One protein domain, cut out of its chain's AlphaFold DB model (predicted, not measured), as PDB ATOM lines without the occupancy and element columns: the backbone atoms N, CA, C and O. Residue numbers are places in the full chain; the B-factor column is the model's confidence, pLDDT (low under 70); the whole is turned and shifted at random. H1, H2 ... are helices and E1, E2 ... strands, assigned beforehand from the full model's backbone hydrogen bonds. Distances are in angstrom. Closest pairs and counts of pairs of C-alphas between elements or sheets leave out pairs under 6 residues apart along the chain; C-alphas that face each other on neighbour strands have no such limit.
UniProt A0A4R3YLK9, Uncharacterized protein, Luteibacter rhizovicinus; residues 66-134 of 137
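This is residues 66 to 134 of the 137 residues of an uncharacterized protein of Luteibacter rhizovicinus (UniProt A0A4R3YLK9). Two helices, H1 and H2, lie side by side over one face of a small three-stranded sheet, in two layers, and short H3 sits beyond one end of the strands. The 69 printed residues, class mixed, run H1 H2 E1 H3 E2 E3; the antiparallel sheet's order is E1 E2 E3. It is compact, radius of gyration of the C-alphas 11.3 A, spanning 36 by 21 by 20 A.

H1, residues 66 to 80, begins at C-alpha (267.506, -1.616, -17.416) and spans 21.7 A; H2, 84 to 95, spans 16.9 A. E1 is 106 to 110, H3 117 to 120, E2 123 to 126, and E3 129 to 133, ending at C-alpha (271.005, -6.262, 4.170).

Within hydrogen-bond range are N 107 and O 125 of E1 and E2, 3.0 A, and N 124 and O 132 of hairpin E2 and E3, 2.8 A. H1 is over E3, closest C-alphas Lys 78 and Ile 132, 4.4 A. H2's closest to E1 are Lys 91 and Val 106, 5.9 A. Every O i to N i+4 pair is within range in H2, 9 of 11 in H1.

The printed part has no cut and no long link; no printed residue is under 70 in pLDDT.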
ATOM      1  N   GLU A  66     266.281  -1.243 -18.123       83.69
ATOM      2  CA  GLU A  66     267.506  -1.616 -17.416       83.69
ATOM      3  C   GLU A  66     267.472  -1.152 -15.958       83.69
ATOM      4  O   GLU A  66     267.804  -1.911 -15.046       83.69
ATOM      5  N   LYS A  67     266.980   0.069 -15.701       86.44
ATOM      6  CA  LYS A  67     266.732   0.545 -14.333       86.44
ATOM      7  C   LYS A  67     265.717  -0.335 -13.619       86.44
ATOM      8  O   LYS A  67     265.889  -0.638 -12.440       86.44
ATOM      9  N   LYS A  68     264.663  -0.756 -14.321       88.69
ATOM     10  CA  LYS A  68     263.673  -1.677 -13.766       88.69
ATOM     11  C   LYS A  68     264.306  -3.025 -13.413       88.69
ATOM     12  O   LYS A  68     264.041  -3.517 -12.321       88.69
ATOM     13  N   ALA A  69     265.181  -3.560 -14.263       88.31
ATOM     14  CA  ALA A  69     265.912  -4.792 -13.975       88.31
ATOM     15  C   ALA A  69     266.782  -4.668 -12.711       88.31
ATOM     16  O   ALA A  69     266.692  -5.517 -11.829       88.31
ATOM     17  N   LEU A  70     267.538  -3.573 -12.560       89.81
ATOM     18  CA  LEU A  70     268.315  -3.291 -11.342       89.81
ATOM     19  C   LEU A  70     267.446  -3.243 -10.082       89.81
ATOM     20  O   LEU A  70     267.814  -3.797  -9.049       89.81
ATOM     21  N   VAL A  71     266.281  -2.603 -10.167       91.19
ATOM     22  CA  VAL A  71     265.328  -2.526  -9.051       91.19
ATOM     23  C   VAL A  71     264.737  -3.889  -8.715       91.19
ATOM     24  O   VAL A  71     264.556  -4.201  -7.540       91.19
ATOM     25  N   ASP A  72     264.409  -4.693  -9.720       89.94
ATOM     26  CA  ASP A  72     263.801  -6.003  -9.510       89.94
ATOM     27  C   ASP A  72     264.815  -7.003  -8.919       89.94
ATOM     28  O   ASP A  72     264.455  -7.721  -7.985       89.94
ATOM     29  N   MET A  73     266.085  -6.968  -9.350       90.56
ATOM     30  CA  MET A  73     267.180  -7.709  -8.695       90.56
ATOM     31  C   MET A  73     267.343  -7.267  -7.236       90.56
ATOM     32  O   MET A  73     267.253  -8.088  -6.327       90.56
ATOM     33  N   ALA A  74     267.431  -5.956  -6.989       93.12
ATOM     34  CA  ALA A  74     267.603  -5.417  -5.641       93.12
ATOM     35  C   ALA A  74     266.446  -5.783  -4.695       93.12
ATOM     36  O   ALA A  74     266.649  -5.997  -3.500       93.12
ATOM     37  N   LYS A  75     265.209  -5.868  -5.203       93.19
ATOM     38  CA  LYS A  75     264.047  -6.325  -4.419       93.19
ATOM     39  C   LYS A  75     264.148  -7.794  -4.024       93.19
ATOM     40  O   LYS A  75     263.692  -8.136  -2.932       93.19
ATOM     41  N   ALA A  76     264.664  -8.649  -4.905       90.88
ATOM     42  CA  ALA A  76     264.889 -10.056  -4.593       90.88
ATOM     43  C   ALA A  76     265.966 -10.180  -3.509       90.88
ATOM     44  O   ALA A  76     265.714 -10.743  -2.444       90.88
ATOM     45  N   ASP A  77     267.088  -9.510  -3.734       91.62
ATOM     46  CA  ASP A  77     268.258  -9.474  -2.863       91.62
ATOM     47  C   ASP A  77     267.977  -8.875  -1.485       91.62
ATOM     48  O   ASP A  77     268.518  -9.317  -0.478       91.62
ATOM     49  N   LYS A  78     267.054  -7.915  -1.379       92.50
ATOM     50  CA  LYS A  78     266.613  -7.380  -0.082       92.50
ATOM     51  C   LYS A  78     266.045  -8.456   0.849       92.50
ATOM     52  O   LYS A  78     266.074  -8.277   2.065       92.50
ATOM     53  N   ARG A  79     265.498  -9.548   0.304       90.50
ATOM     54  CA  ARG A  79     264.908 -10.640   1.096       90.50
ATOM     55  C   ARG A  79     265.959 -11.606   1.635       90.50
ATOM     56  O   ARG A  79     265.744 -12.170   2.702       90.50
ATOM     57  N   THR A  80     267.051 -11.806   0.905       91.06
ATOM     58  CA  THR A  80     268.105 -12.779   1.232       91.06
ATOM     59  C   THR A  80     269.344 -12.129   1.845       91.06
ATOM     60  O   THR A  80     270.051 -12.763   2.623       91.06
ATOM     61  N   GLY A  81     269.570 -10.850   1.552       92.12
ATOM     62  CA  GLY A  81     270.826 -10.150   1.784       92.12
ATOM     63  C   GLY A  81     271.813 -10.341   0.633       92.12
ATOM     64  O   GLY A  81     271.663 -11.249  -0.185       92.12
ATOM     65  N   ILE A  82     272.812  -9.461   0.593       93.94
ATOM     66  CA  ILE A  82     273.909  -9.448  -0.383       93.94
ATOM     67  C   ILE A  82     275.252  -9.290   0.327       93.94
ATOM     68  O   ILE A  82     275.291  -8.908   1.494       93.94
ATOM     69  N   THR A  83     276.358  -9.514  -0.365       95.62
ATOM     70  CA  THR A  83     277.699  -9.197   0.146       95.62
ATOM     71  C   THR A  83     278.111  -7.759  -0.192       95.62
ATOM     72  O   THR A  83     277.497  -7.075  -1.021       95.62
ATOM     73  N   SER A  84     279.203  -7.281   0.406       93.56
ATOM     74  CA  SER A  84     279.821  -6.007   0.023       93.56
ATOM     75  C   SER A  84     280.298  -6.007  -1.438       93.56
ATOM     76  O   SER A  84     280.262  -4.965  -2.098       93.56
ATOM     77  N   ALA A  85     280.702  -7.168  -1.968       94.19
ATOM     78  CA  ALA A  85     281.102  -7.331  -3.366       94.19
ATOM     79  C   ALA A  85     279.905  -7.206  -4.322       94.19
ATOM     80  O   ALA A  85     279.992  -6.506  -5.331       94.19
ATOM     81  N   ASP A  86     278.762  -7.792  -3.967       93.25
ATOM     82  CA  ASP A  86     277.524  -7.654  -4.738       93.25
ATOM     83  C   ASP A  86     277.059  -6.192  -4.778       93.25
ATOM     84  O   ASP A  86     276.665  -5.674  -5.823       93.25
ATOM     85  N   MET A  87     277.182  -5.465  -3.661       95.06
ATOM     86  CA  MET A  87     276.885  -4.030  -3.631       95.06
ATOM     87  C   MET A  87     277.820  -3.229  -4.552       95.06
ATOM     88  O   MET A  87     277.401  -2.231  -5.141       95.06
ATOM     89  N   GLN A  88     279.078  -3.647  -4.709       95.00
ATOM     90  CA  GLN A  88     279.980  -3.044  -5.689       95.00
ATOM     91  C   GLN A  88     279.527  -3.350  -7.124       95.00
ATOM     92  O   GLN A  88     279.451  -2.424  -7.933       95.00
ATOM     93  N   ALA A  89     279.104  -4.585  -7.406       95.25
ATOM     94  CA  ALA A  89     278.546  -4.956  -8.706       95.25
ATOM     95  C   ALA A  89     277.318  -4.104  -9.067       95.25
ATOM     96  O   ALA A  89     277.212  -3.622 -10.189       95.25
ATOM     97  N   TYR A  90     276.432  -3.813  -8.111       94.25
ATOM     98  CA  TYR A  90     275.311  -2.885  -8.315       94.25
ATOM     99  C   TYR A  90     275.753  -1.471  -8.711       94.25
ATOM    100  O   TYR A  90     275.114  -0.847  -9.562       94.25
ATOM    101  N   LYS A  91     276.824  -0.940  -8.108       94.25
ATOM    102  CA  LYS A  91     277.366   0.380  -8.476       94.25
ATOM    103  C   LYS A  91     277.920   0.368  -9.894       94.25
ATOM    104  O   LYS A  91     277.667   1.316 -10.638       94.25
ATOM    105  N   ASP A  92     278.640  -0.690 -10.256       93.94
ATOM    106  CA  ASP A  92     279.237  -0.844 -11.581       93.94
ATOM    107  C   ASP A  92     278.151  -1.016 -12.652       93.94
ATOM    108  O   ASP A  92     278.107  -0.241 -13.606       93.94
ATOM    109  N   LEU A  93     277.180  -1.907 -12.425       90.81
ATOM    110  CA  LEU A  93     276.012  -2.084 -13.293       90.81
ATOM    111  C   LEU A  93     275.226  -0.785 -13.463       90.81
ATOM    112  O   LEU A  93     274.812  -0.462 -14.572       90.81
ATOM    113  N   ASN A  94     275.028  -0.021 -12.384       93.31
ATOM    114  CA  ASN A  94     274.347   1.264 -12.466       93.31
ATOM    115  C   ASN A  94     275.140   2.288 -13.285       93.31
ATOM    116  O   ASN A  94     274.523   3.052 -14.016       93.31
ATOM    117  N   ARG A  95     276.472   2.329 -13.163       92.75
ATOM    118  CA  ARG A  95     277.333   3.253 -13.921       92.75
ATOM    119  C   ARG A  95     277.276   2.983 -15.422       92.75
ATOM    120  O   ARG A  95     277.329   3.932 -16.199       92.75
ATOM    121  N   ASP A  96     277.162   1.718 -15.801       91.81
ATOM    122  CA  ASP A  96     277.214   1.289 -17.197       91.81
ATOM    123  C   ASP A  96     275.841   1.382 -17.898       91.81
ATOM    124  O   ASP A  96     275.732   1.131 -19.101       91.81
ATOM    125  N   LEU A  97     274.783   1.782 -17.179       86.50
ATOM    126  CA  LEU A  97     273.472   2.022 -17.778       86.50
ATOM    127  C   LEU A  97     273.472   3.242 -18.714       86.50
ATOM    128  O   LEU A  97     274.064   4.271 -18.387       86.50
ATOM    129  N   PRO A  98     272.686   3.205 -19.809       86.19
ATOM    130  CA  PRO A  98     272.480   4.372 -20.671       86.19
ATOM    131  C   PRO A  98     271.740   5.516 -19.957       86.19
ATOM    132  O   PRO A  98     271.940   6.685 -20.272       86.19
ATOM    133  N   ASP A  99     270.893   5.178 -18.983       86.81
ATOM    134  CA  ASP A  99     270.228   6.118 -18.085       86.81
ATOM    135  C   ASP A  99     270.451   5.637 -16.641       86.81
ATOM    136  O   ASP A  99     269.636   4.874 -16.121       86.81
ATOM    137  N   PRO A 100     271.563   6.014 -15.985       90.88
ATOM    138  CA  PRO A 100     271.911   5.532 -14.653       90.88
ATOM    139  C   PRO A 100     271.039   6.177 -13.568       90.88
ATOM    140  O   PRO A 100     270.501   7.281 -13.722       90.88
ATOM    141  N   PHE A 101     270.872   5.511 -12.423       92.06
ATOM    142  CA  PHE A 101     270.417   6.211 -11.223       92.06
ATOM    143  C   PHE A 101     271.500   7.200 -10.764       92.06
ATOM    144  O   PHE A 101     272.691   6.910 -10.906       92.06
ATOM    145  N   PRO A 102     271.112   8.338 -10.158       91.06
ATOM    146  CA  PRO A 102     272.057   9.226  -9.491       91.06
ATOM    147  C   PRO A 102     272.955   8.456  -8.510       91.06
ATOM    148  O   PRO A 102     272.495   7.530  -7.845       91.06
ATOM    149  N   SER A 103     274.222   8.844  -8.373       84.25
ATOM    150  CA  SER A 103     275.203   8.121  -7.544       84.25
ATOM    151  C   SER A 103     274.809   8.015  -6.064       84.25
ATOM    152  O   SER A 103     275.138   7.039  -5.401       84.25
ATOM    153  N   ASN A 104     274.021   8.959  -5.546       88.88
ATOM    154  CA  ASN A 104     273.459   8.903  -4.191       88.88
ATOM    155  C   ASN A 104     272.269   7.932  -4.045       88.88
ATOM    156  O   ASN A 104     271.691   7.833  -2.962       88.88
ATOM    157  N   LYS A 105     271.860   7.256  -5.122       92.44
ATOM    158  CA  LYS A 105     270.780   6.262  -5.138       92.44
ATOM    159  C   LYS A 105     271.276   4.831  -5.282       92.44
ATOM    160  O   LYS A 105     270.484   3.929  -5.051       92.44
ATOM    161  N   VAL A 106     272.546   4.611  -5.615       94.25
ATOM    162  CA  VAL A 106     273.159   3.277  -5.612       94.25
ATOM    163  C   VAL A 106     274.412   3.330  -4.747       94.25
ATOM    164  O   VAL A 106     275.467   3.772  -5.193       94.25
ATOM    165  N   ARG A 107     274.266   2.976  -3.468       94.81
ATOM    166  CA  ARG A 107     275.267   3.230  -2.416       94.81
ATOM    167  C   ARG A 107     275.221   2.172  -1.316       94.81
ATOM    168  O   ARG A 107     274.204   1.514  -1.132       94.81
ATOM    169  N   GLY A 108     276.315   2.047  -0.571       90.75
ATOM    170  CA  GLY A 108     276.533   0.989   0.416       90.75
ATOM    171  C   GLY A 108     277.955   0.415   0.324       90.75
ATOM    172  O   GLY A 108     278.624   0.648  -0.690       90.75
ATOM    173  N   PRO A 109     278.436  -0.326   1.333       91.19
ATOM    174  CA  PRO A 109     277.767  -0.586   2.605       91.19
ATOM    175  C   PRO A 109     277.672   0.668   3.472       91.19
ATOM    176  O   PRO A 109     278.619   1.447   3.557       91.19
ATOM    177  N   GLU A 110     276.529   0.868   4.116       88.69
ATOM    178  CA  GLU A 110     276.314   1.936   5.091       88.69
ATOM    179  C   GLU A 110     275.605   1.389   6.330       88.69
ATOM    180  O   GLU A 110     274.804   0.464   6.240       88.69
ATOM    181  N   ALA A 111     275.892   1.970   7.492       89.44
ATOM    182  CA  ALA A 111     275.217   1.665   8.748       89.44
ATOM    183  C   ALA A 111     274.972   2.972   9.503       89.44
ATOM    184  O   ALA A 111     275.835   3.852   9.545       89.44
ATOM    185  N   HIS A 112     273.784   3.118  10.077       86.12
ATOM    186  CA  HIS A 112     273.390   4.318  10.803       86.12
ATOM    187  C   HIS A 112     273.493   4.052  12.307       86.12
ATOM    188  O   HIS A 112     273.020   3.036  12.797       86.12
ATOM    189  N   SER A 113     274.051   4.979  13.088       87.00
ATOM    190  CA  SER A 113     274.198   4.805  14.546       87.00
ATOM    191  C   SER A 113     272.877   4.867  15.328       87.00
ATOM    192  O   SER A 113     272.858   4.664  16.538       87.00
ATOM    193  N   SER A 114     271.771   5.200  14.663       84.81
ATOM    194  CA  SER A 114     270.442   5.356  15.256       84.81
ATOM    195  C   SER A 114     269.359   5.052  14.224       84.81
ATOM    196  O   SER A 114     269.586   5.231  13.028       84.81
ATOM    197  N   GLY A 115     268.167   4.667  14.679       83.75
ATOM    198  CA  GLY A 115     267.028   4.340  13.816       83.75
ATOM    199  C   GLY A 115     266.558   2.901  14.005       83.75
ATOM    200  O   GLY A 115     266.851   2.284  15.030       83.75
ATOM    201  N   ALA A 116     265.817   2.376  13.028       86.00
ATOM    202  CA  ALA A 116     265.337   0.997  13.059       86.00
ATOM    203  C   ALA A 116     266.515   0.001  13.076       86.00
ATOM    204  O   ALA A 116     267.566   0.310  12.511       86.00
ATOM    205  N   PRO A 117     266.354  -1.210  13.647       85.69
ATOM    206  CA  PRO A 117     267.425  -2.212  13.679       85.69
ATOM    207  C   PRO A 117     268.040  -2.487  12.298       85.69
ATOM    208  O   PRO A 117     269.255  -2.571  12.167       85.69
ATOM    209  N   THR A 118     267.215  -2.523  11.249       82.81
ATOM    210  CA  THR A 118     267.644  -2.720   9.855       82.81
ATOM    211  C   THR A 118     268.480  -1.571   9.290       82.81
ATOM    212  O   THR A 118     269.240  -1.782   8.356       82.81
ATOM    213  N   SER A 119     268.341  -0.360   9.834       83.62
ATOM    214  CA  SER A 119     269.151   0.808   9.464       83.62
ATOM    215  C   SER A 119     270.489   0.835  10.203       83.62
ATOM    216  O   SER A 119     271.430   1.480   9.748       83.62
ATOM    217  N   GLN A 120     270.580   0.154  11.347       89.75
ATOM    218  CA  GLN A 120     271.803   0.088  12.148       89.75
ATOM    219  C   GLN A 120     272.763  -1.010  11.689       89.75
ATOM    220  O   GLN A 120     273.957  -0.935  11.965       89.75
ATOM    221  N   GLN A 121     272.253  -2.017  10.984       90.94
ATOM    222  CA  GLN A 121     273.080  -3.040  10.350       90.94
ATOM    223  C   GLN A 121     273.665  -2.530   9.024       90.94
ATOM    224  O   GLN A 121     273.061  -1.647   8.406       90.94
ATOM    225  N   PRO A 122     274.803  -3.078   8.562       93.88
ATOM    226  CA  PRO A 122     275.320  -2.803   7.226       93.88
ATOM    227  C   PRO A 122     274.254  -3.068   6.160       93.88
ATOM    228  O   PRO A 122     273.653  -4.142   6.115       93.88
ATOM    229  N   HIS A 123     273.995  -2.079   5.311       95.00
ATOM    230  CA  HIS A 123     273.013  -2.200   4.246       95.00
ATOM    231  C   HIS A 123     273.360  -1.373   3.008       95.00
ATOM    232  O   HIS A 123     274.118  -0.399   3.041       95.00
ATOM    233  N   GLY A 124     272.786  -1.800   1.890       94.44
ATOM    234  CA  GLY A 124     272.841  -1.158   0.591       94.44
ATOM    235  C   GLY A 124     271.550  -0.430   0.233       94.44
ATOM    236  O   GLY A 124     270.489  -0.641   0.829       94.44
ATOM    237  N   HIS A 125     271.652   0.419  -0.782       95.56
ATOM    238  CA  HIS A 125     270.546   1.135  -1.404       95.56
ATOM    239  C   HIS A 125     270.698   1.041  -2.923       95.56
ATOM    240  O   HIS A 125     271.791   1.286  -3.436       95.56
ATOM    241  N   VAL A 126     269.615   0.726  -3.636       93.50
ATOM    242  CA  VAL A 126     269.562   0.658  -5.104       93.50
ATOM    243  C   VAL A 126     268.264   1.301  -5.603       93.50
ATOM    244  O   VAL A 126     267.182   0.716  -5.553       93.50
ATOM    245  N   GLY A 127     268.359   2.529  -6.107       91.69
ATOM    246  CA  GLY A 127     267.227   3.289  -6.629       91.69
ATOM    247  C   GLY A 127     266.158   3.548  -5.549       91.69
ATOM    248  O   GLY A 127     266.426   4.296  -4.610       91.69
ATOM    249  N   PRO A 128     264.928   3.017  -5.699       92.38
ATOM    250  CA  PRO A 128     263.875   3.043  -4.682       92.38
ATOM    251  C   PRO A 128     263.968   1.902  -3.649       92.38
ATOM    252  O   PRO A 128     263.120   1.821  -2.762       92.38
ATOM    253  N   VAL A 129     264.917   0.973  -3.790       91.94
ATOM    254  CA  VAL A 129     265.088  -0.161  -2.876       91.94
ATOM    255  C   VAL A 129     266.127   0.200  -1.824       91.94
ATOM    256  O   VAL A 129     267.326   0.125  -2.066       91.94
ATOM    257  N   ASP A 130     265.650   0.581  -0.645       91.81
ATOM    258  CA  ASP A 130     266.502   0.927   0.495       91.81
ATOM    259  C   ASP A 130     266.627  -0.248   1.479       91.81
ATOM    260  O   ASP A 130     265.742  -1.113   1.531       91.81
ATOM    261  N   HIS A 131     267.665  -0.236   2.321       93.38
ATOM    262  CA  HIS A 131     267.912  -1.237   3.369       93.38
ATOM    263  C   HIS A 131     268.020  -2.675   2.841       93.38
ATOM    264  O   HIS A 131     267.322  -3.574   3.316       93.38
ATOM    265  N   ILE A 132     268.870  -2.887   1.838       93.94
ATOM    266  CA  ILE A 132     269.259  -4.227   1.385       93.94
ATOM    267  C   ILE A 132     270.309  -4.747   2.374       93.94
ATOM    268  O   ILE A 132     271.370  -4.132   2.450       93.94
ATOM    269  N   PRO A 133     270.051  -5.806   3.160       95.06
ATOM    270  CA  PRO A 133     271.005  -6.262   4.170       95.06
ATOM    271  C   PRO A 133     272.340  -6.657   3.536       95.06
ATOM    272  O   PRO A 133     272.341  -7.400   2.556       95.06
ATOM    273  N   ILE A 134     273.453  -6.190   4.101       94.06
ATOM    274  CA  ILE A 134     274.791  -6.620   3.691       94.06
ATOM    275  C   ILE A 134     275.336  -7.594   4.730       94.06
ATOM    276  O   ILE A 134     275.446  -7.264   5.910       94.06
TER     277      ILE A 134